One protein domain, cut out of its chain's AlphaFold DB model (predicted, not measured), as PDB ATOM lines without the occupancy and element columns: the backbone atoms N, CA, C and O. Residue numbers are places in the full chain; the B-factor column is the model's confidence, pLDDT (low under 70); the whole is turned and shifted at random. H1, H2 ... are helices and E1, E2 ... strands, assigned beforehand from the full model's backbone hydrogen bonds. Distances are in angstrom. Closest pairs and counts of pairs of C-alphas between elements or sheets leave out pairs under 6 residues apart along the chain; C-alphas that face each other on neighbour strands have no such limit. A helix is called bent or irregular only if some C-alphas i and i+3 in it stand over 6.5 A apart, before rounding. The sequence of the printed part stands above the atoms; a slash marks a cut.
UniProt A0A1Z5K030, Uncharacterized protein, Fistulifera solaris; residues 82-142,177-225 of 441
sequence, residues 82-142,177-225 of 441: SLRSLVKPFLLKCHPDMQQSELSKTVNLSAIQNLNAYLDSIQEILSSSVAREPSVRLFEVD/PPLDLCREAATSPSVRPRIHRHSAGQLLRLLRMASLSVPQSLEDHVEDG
ATOM      1  N   SER A  82     127.016 199.194 154.380       68.38
ATOM      2  CA  SER A  82     128.020 198.428 153.625       68.38
ATOM      3  C   SER A  82     128.295 199.050 152.250       68.38
ATOM      4  O   SER A  82     127.353 199.468 151.576       68.38
ATOM      5  N   LEU A  83     129.550 199.051 151.788       67.12
ATOM      6  CA  LEU A  83     129.947 199.606 150.480       67.12
ATOM      7  C   LEU A  83     129.052 199.098 149.325       67.12
ATOM      8  O   LEU A  83     128.671 199.846 148.428       67.12
ATOM      9  N   ARG A  84     128.603 197.836 149.417       72.38
ATOM     10  CA  ARG A  84     127.621 197.194 148.523       72.38
ATOM     11  C   ARG A  84     126.310 197.980 148.361       72.38
ATOM     12  O   ARG A  84     125.707 197.944 147.290       72.38
ATOM     13  N   SER A  85     125.850 198.659 149.410       77.69
ATOM     14  CA  SER A  85     124.640 199.489 149.391       77.69
ATOM     15  C   SER A  85     124.830 200.810 148.639       77.69
ATOM     16  O   SER A  85     123.892 201.241 147.976       77.69
ATOM     17  N   LEU A  86     126.039 201.384 148.659       77.81
ATOM     18  CA  LEU A  86     126.393 202.634 147.969       77.81
ATOM     19  C   LEU A  86     126.720 202.411 146.484       77.81
ATOM     20  O   LEU A  86     126.343 203.208 145.627       77.81
ATOM     21  N   VAL A  87     127.337 201.273 146.158       83.62
ATOM     22  CA  VAL A  87     127.618 200.868 144.770       83.62
ATOM     23  C   VAL A  87     126.337 200.502 144.004       83.62
ATOM     24  O   VAL A  87     126.282 200.639 142.784       83.62
ATOM     25  N   LYS A  88     125.258 200.084 144.683       86.38
ATOM     26  CA  LYS A  88     123.989 199.736 144.017       86.38
ATOM     27  C   LYS A  88     123.348 200.929 143.269       86.38
ATOM     28  O   LYS A  88     123.008 200.738 142.103       86.38
ATOM     29  N   PRO A  89     123.187 202.135 143.855       87.50
ATOM     30  CA  PRO A  89     122.792 203.343 143.125       87.50
ATOM     31  C   PRO A  89     123.662 203.656 141.902       87.50
ATOM     32  O   PRO A  89     123.109 203.964 140.848       87.50
ATOM     33  N   PHE A  90     124.990 203.526 142.010       88.75
ATOM     34  CA  PHE A  90     125.906 203.715 140.879       88.75
ATOM     35  C   PHE A  90     125.605 202.737 139.748       88.75
ATOM     36  O   PHE A  90     125.328 203.155 138.628       88.75
ATOM     37  N   LEU A  91     125.564 201.439 140.058       89.56
ATOM     38  CA  LEU A  91     125.271 200.406 139.067       89.56
ATOM     39  C   LEU A  91     123.888 200.581 138.435       89.56
ATOM     40  O   LEU A  91     123.749 200.285 137.259       89.56
ATOM     41  N   LEU A  92     122.883 201.081 139.163       89.75
ATOM     42  CA  LEU A  92     121.555 201.361 138.604       89.75
ATOM     43  C   LEU A  92     121.544 202.578 137.667       89.75
ATOM     44  O   LEU A  92     120.923 202.503 136.610       89.75
ATOM     45  N   LYS A  93     122.227 203.676 138.019       89.00
ATOM     46  CA  LYS A  93     122.325 204.869 137.155       89.00
ATOM     47  C   LYS A  93     123.180 204.610 135.910       89.00
ATOM     48  O   LYS A  93     122.839 205.072 134.825       89.00
ATOM     49  N   CYS A  94     124.269 203.858 136.064       89.75
ATOM     50  CA  CYS A  94     125.249 203.602 135.011       89.75
ATOM     51  C   CYS A  94     125.023 202.276 134.264       89.75
ATOM     52  O   CYS A  94     125.794 201.978 133.362       89.75
ATOM     53  N   HIS A  95     124.006 201.461 134.574       91.19
ATOM     54  CA  HIS A  95     123.816 200.184 133.864       91.19
ATOM     55  C   HIS A  95     123.596 200.420 132.360       91.19
ATOM     56  O   HIS A  95     122.773 201.278 132.027       91.19
ATOM     57  N   PRO A  96     124.227 199.652 131.446       91.69
ATOM     58  CA  PRO A  96     123.970 199.772 130.012       91.69
ATOM     59  C   PRO A  96     122.487 199.540 129.689       91.69
ATOM     60  O   PRO A  96     121.883 200.364 129.014       91.69
ATOM     61  N   ASP A  97     121.851 198.512 130.258       91.12
ATOM     62  CA  ASP A  97     120.428 198.218 129.994       91.12
ATOM     63  C   ASP A  97     119.456 199.325 130.457       91.12
ATOM     64  O   ASP A  97     118.305 199.343 130.028       91.12
ATOM     65  N   MET A  98     119.906 200.246 131.320       88.62
ATOM     66  CA  MET A  98     119.122 201.406 131.769       88.62
ATOM     67  C   MET A  98     119.306 202.634 130.860       88.62
ATOM     68  O   MET A  98     118.567 203.607 131.001       88.62
ATOM     69  N   GLN A  99     120.266 202.613 129.927       87.81
ATOM     70  CA  GLN A  99     120.513 203.721 129.005       87.81
ATOM     71  C   GLN A  99     119.619 203.636 127.765       87.81
ATOM     72  O   GLN A  99     119.486 202.583 127.138       87.81
ATOM     73  N   GLN A 100     119.071 204.775 127.342       86.31
ATOM     74  CA  GLN A 100     118.293 204.868 126.102       86.31
ATOM     75  C   GLN A 100     119.197 204.959 124.855       86.31
ATOM     76  O   GLN A 100     118.896 204.359 123.825       86.31
ATOM     77  N   SER A 101     120.321 205.679 124.954       85.69
ATOM     78  CA  SER A 101     121.273 205.896 123.856       85.69
ATOM     79  C   SER A 101     122.256 204.733 123.702       85.69
ATOM     80  O   SER A 101     122.906 204.339 124.669       85.69
ATOM     81  N   GLU A 102     122.436 204.231 122.476       87.38
ATOM     82  CA  GLU A 102     123.427 203.187 122.160       87.38
ATOM     83  C   GLU A 102     124.865 203.603 122.505       87.38
ATOM     84  O   GLU A 102     125.646 202.769 122.954       87.38
ATOM     85  N   LEU A 103     125.208 204.889 122.371       86.62
ATOM     86  CA  LEU A 103     126.525 205.401 122.765       86.62
ATOM     87  C   LEU A 103     126.730 205.288 124.283       86.62
ATOM     88  O   LEU A 103     127.751 204.795 124.747       86.62
ATOM     89  N   SER A 104     125.715 205.655 125.066       89.50
ATOM     90  CA  SER A 104     125.748 205.505 126.523       89.50
ATOM     91  C   SER A 104     125.806 204.036 126.949       89.50
ATOM     92  O   SER A 104     126.477 203.720 127.927       89.50
ATOM     93  N   LYS A 105     125.185 203.114 126.197       92.44
ATOM     94  CA  LYS A 105     125.333 201.665 126.423       92.44
ATOM     95  C   LYS A 105     126.770 201.199 126.214       92.44
ATOM     96  O   LYS A 105     127.281 200.468 127.059       92.44
ATOM     97  N   THR A 106     127.421 201.591 125.116       93.81
ATOM     98  CA  THR A 106     128.789 201.138 124.812       93.81
ATOM     99  C   THR A 106     129.815 201.722 125.778       93.81
ATOM    100  O   THR A 106     130.640 200.967 126.293       93.81
ATOM    101  N   VAL A 107     129.723 203.020 126.086       93.25
ATOM    102  CA  VAL A 107     130.593 203.690 127.068       93.25
ATOM    103  C   VAL A 107     130.415 203.054 128.450       93.25
ATOM    104  O   VAL A 107     131.379 202.550 129.020       93.25
ATOM    105  N   ASN A 108     129.181 202.930 128.949       95.12
ATOM    106  CA  ASN A 108     128.947 202.371 130.284       95.12
ATOM    107  C   ASN A 108     129.280 200.873 130.391       95.12
ATOM    108  O   ASN A 108     129.704 200.411 131.451       95.12
ATOM    109  N   LEU A 109     129.132 200.103 129.308       95.31
ATOM    110  CA  LEU A 109     129.607 198.720 129.263       95.31
ATOM    111  C   LEU A 109     131.135 198.665 129.411       95.31
ATOM    112  O   LEU A 109     131.631 197.850 130.190       95.31
ATOM    113  N   SER A 110     131.866 199.549 128.725       95.94
ATOM    114  CA  SER A 110     133.319 199.687 128.884       95.94
ATOM    115  C   SER A 110     133.697 200.127 130.304       95.94
ATOM    116  O   SER A 110     134.633 199.575 130.880       95.94
ATOM    117  N   ALA A 111     132.939 201.047 130.910       94.94
ATOM    118  CA  ALA A 111     133.127 201.480 132.296       94.94
ATOM    119  C   ALA A 111     133.054 200.303 133.280       94.94
ATOM    120  O   ALA A 111     133.935 200.122 134.117       94.94
ATOM    121  N   ILE A 112     132.016 199.469 133.151       94.06
ATOM    122  CA  ILE A 112     131.809 198.286 133.996       94.06
ATOM    123  C   ILE A 112     132.887 197.228 133.730       94.06
ATOM    124  O   ILE A 112     133.343 196.579 134.670       94.06
ATOM    125  N   GLN A 113     133.332 197.055 132.483       94.44
ATOM    126  CA  GLN A 113     134.436 196.148 132.147       94.44
ATOM    127  C   GLN A 113     135.758 196.599 132.783       94.44
ATOM    128  O   GLN A 113     136.421 195.783 133.422       94.44
ATOM    129  N   ASN A 114     136.102 197.883 132.685       95.19
ATOM    130  CA  ASN A 114     137.323 198.442 133.269       95.19
ATOM    131  C   ASN A 114     137.274 198.439 134.804       95.19
ATOM    132  O   ASN A 114     138.269 198.102 135.446       95.19
ATOM    133  N   LEU A 115     136.108 198.718 135.398       94.50
ATOM    134  CA  LEU A 115     135.888 198.587 136.838       94.50
ATOM    135  C   LEU A 115     136.052 197.134 137.304       94.50
ATOM    136  O   LEU A 115     136.748 196.888 138.283       94.50
ATOM    137  N   ASN A 116     135.474 196.158 136.599       93.62
ATOM    138  CA  ASN A 116     135.669 194.744 136.932       93.62
ATOM    139  C   ASN A 116     137.143 194.335 136.794       93.62
ATOM    140  O   ASN A 116     137.665 193.700 137.699       93.62
ATOM    141  N   ALA A 117     137.841 194.762 135.736       94.19
ATOM    142  CA  ALA A 117     139.267 194.482 135.553       94.19
ATOM    143  C   ALA A 117     140.142 195.086 136.671       94.19
ATOM    144  O   ALA A 117     141.092 194.443 137.124       94.19
ATOM    145  N   TYR A 118     139.801 196.281 137.163       95.00
ATOM    146  CA  TYR A 118     140.422 196.877 138.349       95.00
ATOM    147  C   TYR A 118     140.200 196.005 139.596       95.00
ATOM    148  O   TYR A 118     141.154 195.657 140.292       95.00
ATOM    149  N   LEU A 119     138.956 195.592 139.856       93.88
ATOM    150  CA  LEU A 119     138.602 194.775 141.022       93.88
ATOM    151  C   LEU A 119     139.212 193.363 140.971       93.88
ATOM    152  O   LEU A 119     139.703 192.877 141.991       93.88
ATOM    153  N   ASP A 120     139.249 192.742 139.792       93.44
ATOM    154  CA  ASP A 120     139.933 191.471 139.546       93.44
ATOM    155  C   ASP A 120     141.444 191.607 139.803       93.44
ATOM    156  O   ASP A 120     142.034 190.734 140.437       93.44
ATOM    157  N   SER A 121     142.060 192.732 139.413       93.56
ATOM    158  CA  SER A 121     143.479 193.020 139.680       93.56
ATOM    159  C   SER A 121     143.765 193.196 141.178       93.56
ATOM    160  O   SER A 121     144.746 192.656 141.687       93.56
ATOM    161  N   ILE A 122     142.890 193.890 141.918       92.38
ATOM    162  CA  ILE A 122     142.972 193.981 143.389       92.38
ATOM    163  C   ILE A 122     142.841 192.587 144.021       92.38
ATOM    164  O   ILE A 122     143.599 192.244 144.932       92.38
ATOM    165  N   GLN A 123     141.920 191.757 143.529       91.56
ATOM    166  CA  GLN A 123     141.745 190.394 144.023       91.56
ATOM    167  C   GLN A 123     142.939 189.485 143.679       91.56
ATOM    168  O   GLN A 123     143.319 188.658 144.513       91.56
ATOM    169  N   GLU A 124     143.571 189.638 142.512       91.25
ATOM    170  CA  GLU A 124     144.816 188.939 142.163       91.25
ATOM    171  C   GLU A 124     145.948 189.326 143.126       91.25
ATOM    172  O   GLU A 124     146.584 188.439 143.694       91.25
ATOM    173  N   ILE A 125     146.135 190.620 143.413       89.88
ATOM    174  CA  ILE A 125     147.134 191.102 144.387       89.88
ATOM    175  C   ILE A 125     146.885 190.506 145.785       89.88
ATOM    176  O   ILE A 125     147.823 190.076 146.451       89.88
ATOM    177  N   LEU A 126     145.628 190.444 146.233       89.12
ATOM    178  CA  LEU A 126     145.265 189.921 147.559       89.12
ATOM    179  C   LEU A 126     145.359 188.390 147.681       89.12
ATOM    180  O   LEU A 126     145.512 187.870 148.792       89.12
ATOM    181  N   SER A 127     145.224 187.664 146.568       89.12
ATOM    182  CA  SER A 127     145.226 186.192 146.532       89.12
ATOM    183  C   SER A 127     146.570 185.586 146.124       89.12
ATOM    184  O   SER A 127     146.861 184.454 146.516       89.12
ATOM    185  N   SER A 128     147.406 186.322 145.391       84.38
ATOM    186  CA  SER A 128     148.730 185.864 144.980       84.38
ATOM    187  C   SER A 128     149.715 185.821 146.153       84.38
ATOM    188  O   SER A 128     149.839 186.760 146.935       84.38
ATOM    189  N   SER A 129     150.480 184.732 146.237       74.25
ATOM    190  CA  SER A 129     151.661 184.617 147.104       74.25
ATOM    191  C   SER A 129     152.939 185.167 146.459       74.25
ATOM    192  O   SER A 129     153.982 185.231 147.105       74.25
ATOM    193  N   VAL A 130     152.883 185.546 145.179       76.69
ATOM    194  CA  VAL A 130     154.015 186.083 144.418       76.69
ATOM    195  C   VAL A 130     153.637 187.460 143.894       76.69
ATOM    196  O   VAL A 130     152.722 187.587 143.079       76.69
ATOM    197  N   ALA A 131     154.370 188.485 144.327       72.56
ATOM    198  CA  ALA A 131     154.212 189.850 143.840       72.56
ATOM    199  C   ALA A 131     154.647 189.953 142.368       72.56
ATOM    200  O   ALA A 131     155.802 190.249 142.055       72.56
ATOM    201  N   ARG A 132     153.716 189.673 141.452       79.00
ATOM    202  CA  ARG A 132     153.852 189.997 140.033       79.00
ATOM    203  C   ARG A 132     153.455 191.448 139.827       79.00
ATOM    204  O   ARG A 132     152.478 191.918 140.398       79.00
ATOM    205  N   GLU A 133     154.223 192.145 139.004       82.00
ATOM    206  CA  GLU A 133     153.870 193.494 138.591       82.00
ATOM    207  C   GLU A 133     152.694 193.431 137.598       82.00
ATOM    208  O   GLU A 133     152.805 192.730 136.586       82.00
ATOM    209  N   PRO A 134     151.562 194.107 137.874       83.56
ATOM    210  CA  PRO A 134     150.424 194.117 136.967       83.56
ATOM    211  C   PRO A 134     150.766 194.914 135.703       83.56
ATOM    212  O   PRO A 134     151.389 195.974 135.766       83.56
ATOM    213  N   SER A 135     150.331 194.414 134.544       85.44
ATOM    214  CA  SER A 135     150.597 195.027 133.233       85.44
ATOM    215  C   SER A 135     149.916 196.387 133.037       85.44
ATOM    216  O   SER A 135     150.352 197.177 132.202       85.44
ATOM    217  N   VAL A 136     148.861 196.660 133.806       89.31
ATOM    218  CA  VAL A 136     148.119 197.922 133.840       89.31
ATOM    219  C   VAL A 136     147.984 198.340 135.301       89.31
ATOM    220  O   VAL A 136     147.559 197.544 136.134       89.31
ATOM    221  N   ARG A 137     148.355 199.586 135.623       89.81
ATOM    222  CA  ARG A 137     148.229 200.148 136.984       89.81
ATOM    223  C   ARG A 137     147.155 201.218 137.139       89.81
ATOM    224  O   ARG A 137     146.823 201.568 138.267       89.81
ATOM    225  N   LEU A 138     146.664 201.751 136.028       93.19
ATOM    226  CA  LEU A 138     145.722 202.856 135.982       93.19
ATOM    227  C   LEU A 138     144.561 202.437 135.086       93.19
ATOM    228  O   LEU A 138     144.764 202.103 133.919       93.19
ATOM    229  N   PHE A 139     143.370 202.388 135.670       95.06
ATOM    230  CA  PHE A 139     142.154 201.910 135.028       95.06
ATOM    231  C   PHE A 139     141.236 203.099 134.777       95.06
ATOM    232  O   PHE A 139     140.693 203.688 135.709       95.06
ATOM    233  N   GLU A 140     141.077 203.453 133.508       95.50
ATOM    234  CA  GLU A 140     140.171 204.513 133.079       95.50
ATOM    235  C   GLU A 140     138.720 204.017 133.119       95.50
ATOM    236  O   GLU A 140     138.350 203.082 132.405       95.50
ATOM    237  N   VAL A 141     137.886 204.642 133.946       95.25
ATOM    238  CA  VAL A 141     136.446 204.372 134.034       95.25
ATOM    239  C   VAL A 141     135.704 205.601 133.515       95.25
ATOM    240  O   VAL A 141     135.508 206.571 134.242       95.25
ATOM    241  N   ASP A 142     135.325 205.557 132.237       95.00
ATOM    242  CA  ASP A 142     134.559 206.583 131.515       95.00
ATOM    243  C   ASP A 142     133.092 206.153 131.394       95.00
ATOM    244  O   ASP A 142     132.807 205.069 130.886       95.00
ATOM    245  N   PRO A 177     147.119 200.087 144.189       91.06
ATOM    246  CA  PRO A 177     147.988 200.416 145.309       91.06
ATOM    247  C   PRO A 177     149.476 200.444 144.904       91.06
ATOM    248  O   PRO A 177     149.875 199.727 143.976       91.06
ATOM    249  N   PRO A 178     150.319 201.226 145.606       89.50
ATOM    250  CA  PRO A 178     151.755 201.298 145.336       89.50
ATOM    251  C   PRO A 178     152.416 199.915 145.309       89.50
ATOM    252  O   PRO A 178     152.072 199.041 146.108       89.50
ATOM    253  N   LEU A 179     153.401 199.715 144.420       87.25
ATOM    254  CA  LEU A 179     154.074 198.415 144.276       87.25
ATOM    255  C   LEU A 179     154.640 197.891 145.592       87.25
ATOM    256  O   LEU A 179     154.624 196.684 145.810       87.25
ATOM    257  N   ASP A 180     155.155 198.772 146.439       88.69
ATOM    258  CA  ASP A 180     155.806 198.361 147.676       88.69
ATOM    259  C   ASP A 180     154.779 197.816 148.675       88.69
ATOM    260  O   ASP A 180     155.018 196.760 149.252       88.69
ATOM    261  N   LEU A 181     153.574 198.399 148.732       87.81
ATOM    262  CA  LEU A 181     152.429 197.850 149.469       87.81
ATOM    263  C   LEU A 181     151.994 196.481 148.908       87.81
ATOM    264  O   LEU A 181     151.713 195.551 149.662       87.81
ATOM    265  N   CYS A 182     151.967 196.332 147.580       87.88
ATOM    266  CA  CYS A 182     151.630 195.070 146.910       87.88
ATOM    267  C   CYS A 182     152.687 193.973 147.153       87.88
ATOM    268  O   CYS A 182     152.341 192.803 147.320       87.88
ATOM    269  N   ARG A 183     153.974 194.340 147.205       88.62
ATOM    270  CA  ARG A 183     155.090 193.446 147.554       88.62
ATOM    271  C   ARG A 183     155.042 193.045 149.024       88.62
ATOM    272  O   ARG A 183     155.193 191.865 149.329       88.62
ATOM    273  N   GLU A 184     154.791 194.002 149.915       88.06
ATOM    274  CA  GLU A 184     154.654 193.769 151.353       88.06
ATOM    275  C   GLU A 184     153.456 192.852 151.650       88.06
ATOM    276  O   GLU A 184     153.575 191.928 152.443       88.06
ATOM    277  N   ALA A 185     152.325 193.005 150.954       87.94
ATOM    278  CA  ALA A 185     151.152 192.145 151.141       87.94
ATOM    279  C   ALA A 185     151.330 190.687 150.673       87.94
ATOM    280  O   ALA A 185     150.610 189.801 151.150       87.94
ATOM    281  N   ALA A 186     152.280 190.426 149.769       87.44
ATOM    282  CA  ALA A 186     152.658 189.069 149.377       87.44
ATOM    283  C   ALA A 186     153.493 188.362 150.463       87.44
ATOM    284  O   ALA A 186     153.416 187.140 150.592       87.44
ATOM    285  N   THR A 187     154.262 189.112 151.264       88.38
ATOM    286  CA  THR A 187     155.084 188.573 152.364       88.38
ATOM    287  C   THR A 187     154.384 188.629 153.722       88.38
ATOM    288  O   THR A 187     154.596 187.742 154.550       88.38
ATOM    289  N   SER A 188     153.529 189.628 153.950       90.00
ATOM    290  CA  SER A 188     152.842 189.884 155.214       90.00
ATOM    291  C   SER A 188     151.325 190.054 155.028       90.00
ATOM    292  O   SER A 188     150.861 191.057 154.474       90.00
ATOM    293  N   PRO A 189     150.493 189.131 155.550       87.19
ATOM    294  CA  PRO A 189     149.041 189.239 155.429       87.19
ATOM    295  C   PRO A 189     148.447 190.416 156.225       87.19
ATOM    296  O   PRO A 189     147.309 190.797 155.952       87.19
ATOM    297  N   SER A 190     149.194 191.024 157.160       87.75
ATOM    298  CA  SER A 190     148.745 192.194 157.938       87.75
ATOM    299  C   SER A 190     148.562 193.461 157.098       87.75
ATOM    300  O   SER A 190     147.926 194.401 157.559       87.75
ATOM    301  N   VAL A 191     149.093 193.491 155.871       87.50
ATOM    302  CA  VAL A 191     149.035 194.644 154.953       87.50
ATOM    303  C   VAL A 191     147.779 194.616 154.076       87.50
ATOM    304  O   VAL A 191     147.347 195.643 153.555       87.50
ATOM    305  N   ARG A 192     147.119 193.457 153.950       88.75
ATOM    306  CA  ARG A 192     145.891 193.292 153.148       88.75
ATOM    307  C   ARG A 192     144.771 194.288 153.512       88.75
ATOM    308  O   ARG A 192     144.151 194.807 152.585       88.75
ATOM    309  N   PRO A 193     144.528 194.645 154.792       88.88
ATOM    310  CA  PRO A 193     143.599 195.716 155.153       88.88
ATOM    311  C   PRO A 193     143.956 197.083 154.546       88.88
ATOM    312  O   PRO A 193     143.049 197.805 154.145       88.88
ATOM    313  N   ARG A 194     145.247 197.428 154.399       87.25
ATOM    314  CA  ARG A 194     145.677 198.679 153.742       87.25
ATOM    315  C   ARG A 194     145.351 198.674 152.246       87.25
ATOM    316  O   ARG A 194     144.861 199.674 151.732       87.25
ATOM    317  N   ILE A 195     145.525 197.539 151.559       89.00
ATOM    318  CA  ILE A 195     145.075 197.370 150.161       89.00
ATOM    319  C   ILE A 195     143.555 197.535 150.056       89.00
ATOM    320  O   ILE A 195     143.075 198.248 149.174       89.00
ATOM    321  N   HIS A 196     142.794 196.932 150.975       88.81
ATOM    322  CA  HIS A 196     141.344 197.113 151.017       88.81
ATOM    323  C   HIS A 196     140.953 198.581 151.237       88.81
ATOM    324  O   HIS A 196     140.137 199.080 150.464       88.81
ATOM    325  N   ARG A 197     141.569 199.297 152.194       86.56
ATOM    326  CA  ARG A 197     141.360 200.745 152.410       86.56
ATOM    327  C   ARG A 197     141.670 201.558 151.151       86.56
ATOM    328  O   ARG A 197     140.824 202.337 150.724       86.56
ATOM    329  N   HIS A 198     142.812 201.320 150.495       88.56
ATOM    330  CA  HIS A 198     143.157 201.978 149.228       88.56
ATOM    331  C   HIS A 198     142.071 201.749 148.164       88.56
ATOM    332  O   HIS A 198     141.573 202.704 147.572       88.56
ATOM    333  N   SER A 199     141.660 200.494 147.948       90.75
ATOM    334  CA  SER A 199     140.626 200.166 146.957       90.75
ATOM    335  C   SER A 199     139.255 200.756 147.306       90.75
ATOM    336  O   SER A 199     138.532 201.195 146.415       90.75
ATOM    337  N   ALA A 200     138.914 200.836 148.598       89.44
ATOM    338  CA  ALA A 200     137.706 201.498 149.067       89.44
ATOM    339  C   ALA A 200     137.763 202.997 148.755       89.44
ATOM    340  O   ALA A 200     136.831 203.499 148.139       89.44
ATOM    341  N   GLY A 201     138.870 203.682 149.058       87.56
ATOM    342  CA  GLY A 201     139.062 205.097 148.729       87.56
ATOM    343  C   GLY A 201     138.888 205.401 147.238       87.56
ATOM    344  O   GLY A 201     138.151 206.317 146.883       87.56
ATOM    345  N   GLN A 202     139.472 204.589 146.350       89.50
ATOM    346  CA  GLN A 202     139.275 204.733 144.898       89.50
ATOM    347  C   GLN A 202     137.802 204.539 144.484       89.50
ATOM    348  O   GLN A 202     137.282 205.282 143.650       89.50
ATOM    349  N   LEU A 203     137.094 203.587 145.099       91.00
ATOM    350  CA  LEU A 203     135.660 203.389 144.866       91.00
ATOM    351  C   LEU A 203     134.806 204.533 145.430       91.00
ATOM    352  O   LEU A 203     133.827 204.910 144.793       91.00
ATOM    353  N   LEU A 204     135.164 205.123 146.573       88.88
ATOM    354  CA  LEU A 204     134.474 206.299 147.111       88.88
ATOM    355  C   LEU A 204     134.652 207.510 146.184       88.88
ATOM    356  O   LEU A 204     133.660 208.162 145.865       88.88
ATOM    357  N   ARG A 205     135.859 207.737 145.638       87.75
ATOM    358  CA  ARG A 205     136.093 208.759 144.596       87.75
ATOM    359  C   ARG A 205     135.202 208.538 143.366       87.75
ATOM    360  O   ARG A 205     134.600 209.492 142.883       87.75
ATOM    361  N   LEU A 206     135.050 207.296 142.890       91.69
ATOM    362  CA  LEU A 206     134.126 206.948 141.794       91.69
ATOM    363  C   LEU A 206     132.656 207.255 142.145       91.69
ATOM    364  O   LEU A 206     131.904 207.723 141.289       91.69
ATOM    365  N   LEU A 207     132.233 207.009 143.388       90.50
ATOM    366  CA  LEU A 207     130.867 207.288 143.843       90.50
ATOM    367  C   LEU A 207     130.592 208.792 143.984       90.50
ATOM    368  O   LEU A 207     129.568 209.256 143.480       90.50
ATOM    369  N   ARG A 208     131.517 209.562 144.574       85.94
ATOM    370  CA  ARG A 208     131.437 211.033 144.606       85.94
ATOM    371  C   ARG A 208     131.441 211.612 143.184       85.94
ATOM    372  O   ARG A 208     130.580 212.419 142.847       85.94
ATOM    373  N   MET A 209     132.301 211.097 142.296       87.44
ATOM    374  CA  MET A 209     132.299 211.428 140.862       87.44
ATOM    375  C   MET A 209     130.957 211.113 140.180       87.44
ATOM    376  O   MET A 209     130.596 211.759 139.205       87.44
ATOM    377  N   ALA A 210     130.160 210.176 140.691       88.56
ATOM    378  CA  ALA A 210     128.810 209.904 140.194       88.56
ATOM    379  C   ALA A 210     127.709 210.807 140.810       88.56
ATOM    380  O   ALA A 210     126.514 210.529 140.639       88.56
ATOM    381  N   SER A 211     128.094 211.860 141.546       85.00
ATOM    382  CA  SER A 211     127.229 212.683 142.409       85.00
ATOM    383  C   SER A 211     126.306 211.796 143.265       85.00
ATOM    384  O   SER A 211     125.073 211.917 143.240       85.00
ATOM    385  N   LEU A 212     126.900 210.818 143.956       86.12
ATOM    386  CA  LEU A 212     126.235 209.967 144.942       86.12
ATOM    387  C   LEU A 212     126.758 210.314 146.332       86.12
ATOM    388  O   LEU A 212     127.964 210.345 146.545       86.12
ATOM    389  N   SER A 213     125.840 210.516 147.276       80.62
ATOM    390  CA  SER A 213     126.168 210.786 148.675       80.62
ATOM    391  C   SER A 213     126.952 209.624 149.289       80.62
ATOM    392  O   SER A 213     126.414 208.514 149.413       80.62
ATOM    393  N   VAL A 214     128.186 209.888 149.707       81.00
ATOM    394  CA  VAL A 214     128.987 208.971 150.516       81.00
ATOM    395  C   VAL A 214     128.815 209.357 151.996       81.00
ATOM    396  O   VAL A 214     128.850 210.537 152.324       81.00
ATOM    397  N   PRO A 215     128.554 208.407 152.914       79.50
ATOM    398  CA  PRO A 215     128.561 208.693 154.346       79.50
ATOM    399  C   PRO A 215     129.988 208.941 154.856       79.50
ATOM    400  O   PRO A 215     130.823 208.047 154.731       79.50
ATOM    401  N   GLN A 216     130.216 210.079 155.519       71.31
ATOM    402  CA  GLN A 216     131.503 210.475 156.126       71.31
ATOM    403  C   GLN A 216     132.149 209.374 156.991       71.31
ATOM    404  O   GLN A 216     133.352 209.158 156.937       71.31
ATOM    405  N   SER A 217     131.347 208.563 157.689       72.75
ATOM    406  CA  SER A 217     131.836 207.446 158.514       72.75
ATOM    407  C   SER A 217     132.548 206.316 157.751       72.75
ATOM    408  O   SER A 217     133.127 205.424 158.372       72.75
ATOM    409  N   LEU A 218     132.492 206.297 156.416       72.31
ATOM    410  CA  LEU A 218     133.303 205.409 155.571       72.31
ATOM    411  C   LEU A 218     134.602 206.061 155.090       72.31
ATOM    412  O   LEU A 218     135.468 205.354 154.583       72.31
ATOM    413  N   GLU A 219     134.712 207.375 155.227       67.81
ATOM    414  CA  GLU A 219     135.791 208.212 154.707       67.81
ATOM    415  C   GLU A 219     136.885 208.326 155.774       67.81
ATOM    416  O   GLU A 219     138.018 207.930 155.500       67.81
ATOM    417  N   ASP A 220     136.502 208.626 157.024       64.81
ATOM    418  CA  ASP A 220     137.362 208.551 158.219       64.81
ATOM    419  C   ASP A 220     138.184 207.239 158.250       64.81
ATOM    420  O   ASP A 220     139.403 207.216 158.407       64.81
ATOM    421  N   HIS A 221     137.514 206.106 158.000       64.44
ATOM    422  CA  HIS A 221     138.109 204.763 158.018       64.44
ATOM    423  C   HIS A 221     139.080 204.452 156.860       64.44
ATOM    424  O   HIS A 221     139.750 203.406 156.885       64.44
ATOM    425  N   VAL A 222     139.137 205.304 155.835       64.75
ATOM    426  CA  VAL A 222     140.062 205.193 154.699       64.75
ATOM    427  C   VAL A 222     141.304 206.058 154.921       64.75
ATOM    428  O   VAL A 222     142.401 205.595 154.595       64.75
ATOM    429  N   GLU A 223     141.159 207.257 155.493       56.31
ATOM    430  CA  GLU A 223     142.258 208.230 155.624       56.31
ATOM    431  C   GLU A 223     143.259 207.877 156.739       56.31
ATOM    432  O   GLU A 223     144.470 207.940 156.502       56.31
ATOM    433  N   ASP A 224     142.794 207.334 157.874       53.59
ATOM    434  CA  ASP A 224     143.648 206.843 158.979       53.59
ATOM    435  C   ASP A 224     144.737 205.838 158.523       53.59
ATOM    436  O   ASP A 224     145.750 205.627 159.191       53.59
ATOM    437  N   GLY A 225     144.549 205.188 157.367       47.22
ATOM    438  CA  GLY A 225     145.406 204.111 156.873       47.22
ATOM    439  C   GLY A 225     146.783 204.507 156.326       47.22
ATOM    440  O   GLY A 225     147.584 203.598 156.095       47.22
TER     441      GLY A 225
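Overview. This is residues 82 to 142 and 177 to 225 of the 441 residues of an uncharacterized protein of Fistulifera solaris (UniProt A0A1Z5K030). The longest helix, H2, runs opposite to the long helix H4 at a small angle, as the two long sides of a loose, flat frame that come together near the end of H2 and the first half of H4. At that end H3 folds back into H4; at the other end H1 lies near H2 and H4, while strand E1 lies alongside H2 and the short H5 packs on H4 on the side away from H2. The printed part has 110 residues, with five named helices and one named strand in the order H1, H2, E1, H3, H4, H5, and its class is mostly helix. It is only just compact, close to loose, with a radius of gyration of the C-alphas of 15.4 A, and it spans 48 by 33 by 17 A.

Along the chain. H2 holds residues 102 to 127 and is 36.9 A long, from C-alpha 102 at (123.427, 203.187, 122.160) to C-alpha 127 at (145.226, 186.192, 146.532). H4, residues 189 to 209, is 31.4 A long and ends with C-alpha 209 at (132.299, 211.428, 140.862). H4 is only just irregular: C-alphas 190 and 193 are 6.8 A apart, and its line is a rough one. H1 is residues 83 to 94, 16.7 A long; H3 is residues 179 to 187, 12.8 A; H5 is residues 220 to 225, 9.3 A. E1, residues 138 to 142, is 12.6 A long and pairs with no named strand.

Arrangement. H2 touches H4 at a shallow tilt of 15 degrees, opposite ways, with residues 122 to 126 alone; the closest C-alphas, of Leu 126 and Arg 192, are 6.6 A apart. The closest C-alphas of H2 and E1 are those of Ala 111 and Val 141, 4.7 A apart. H2 also touches H3, at a steep tilt of 47 degrees, with Ile 125 and Cys 182 closest at 6.5 A between C-alphas. H3 and H4 form a helical hairpin, two helices running opposite ways, at a steep tilt of 40 degrees; the C-alphas of Ala 185 and Val 191 are closest, 5.0 A apart. H4 touches H5 at a steep tilt of 46 degrees, opposite ways, the closest C-alphas being those of Arg 197 and Val 222, 5.2 A apart. H1 and H4 only just touch, with 3 pairs of C-alphas within 8 A, Phe 90 and Leu 207 closest at 6.8 A. H1 and H2 are close but not clearly touching, the C-alphas of Cys 94 and Asn 108 being closest at 6.1 A. Every O i to N i+4 pair is within hydrogen-bond range in H2 and H3; in H1 it is 6 of 8, in H4 15 of 17, in H5 1 of 2.

Size, cuts and confidence. The two C-alphas farthest apart, those of Gln 100 and Thr 187, are 48.0 A apart. Residues 143 to 176 are not printed, and C-alphas 142 and 177 are 20.2 A apart across this cut. Of the links that are printed whole, H3 to H4 is tight, the others are short and none is long. The mean pLDDT of the printed part is 85.9; residues 82 to 83 and 219 to 225 are under 70.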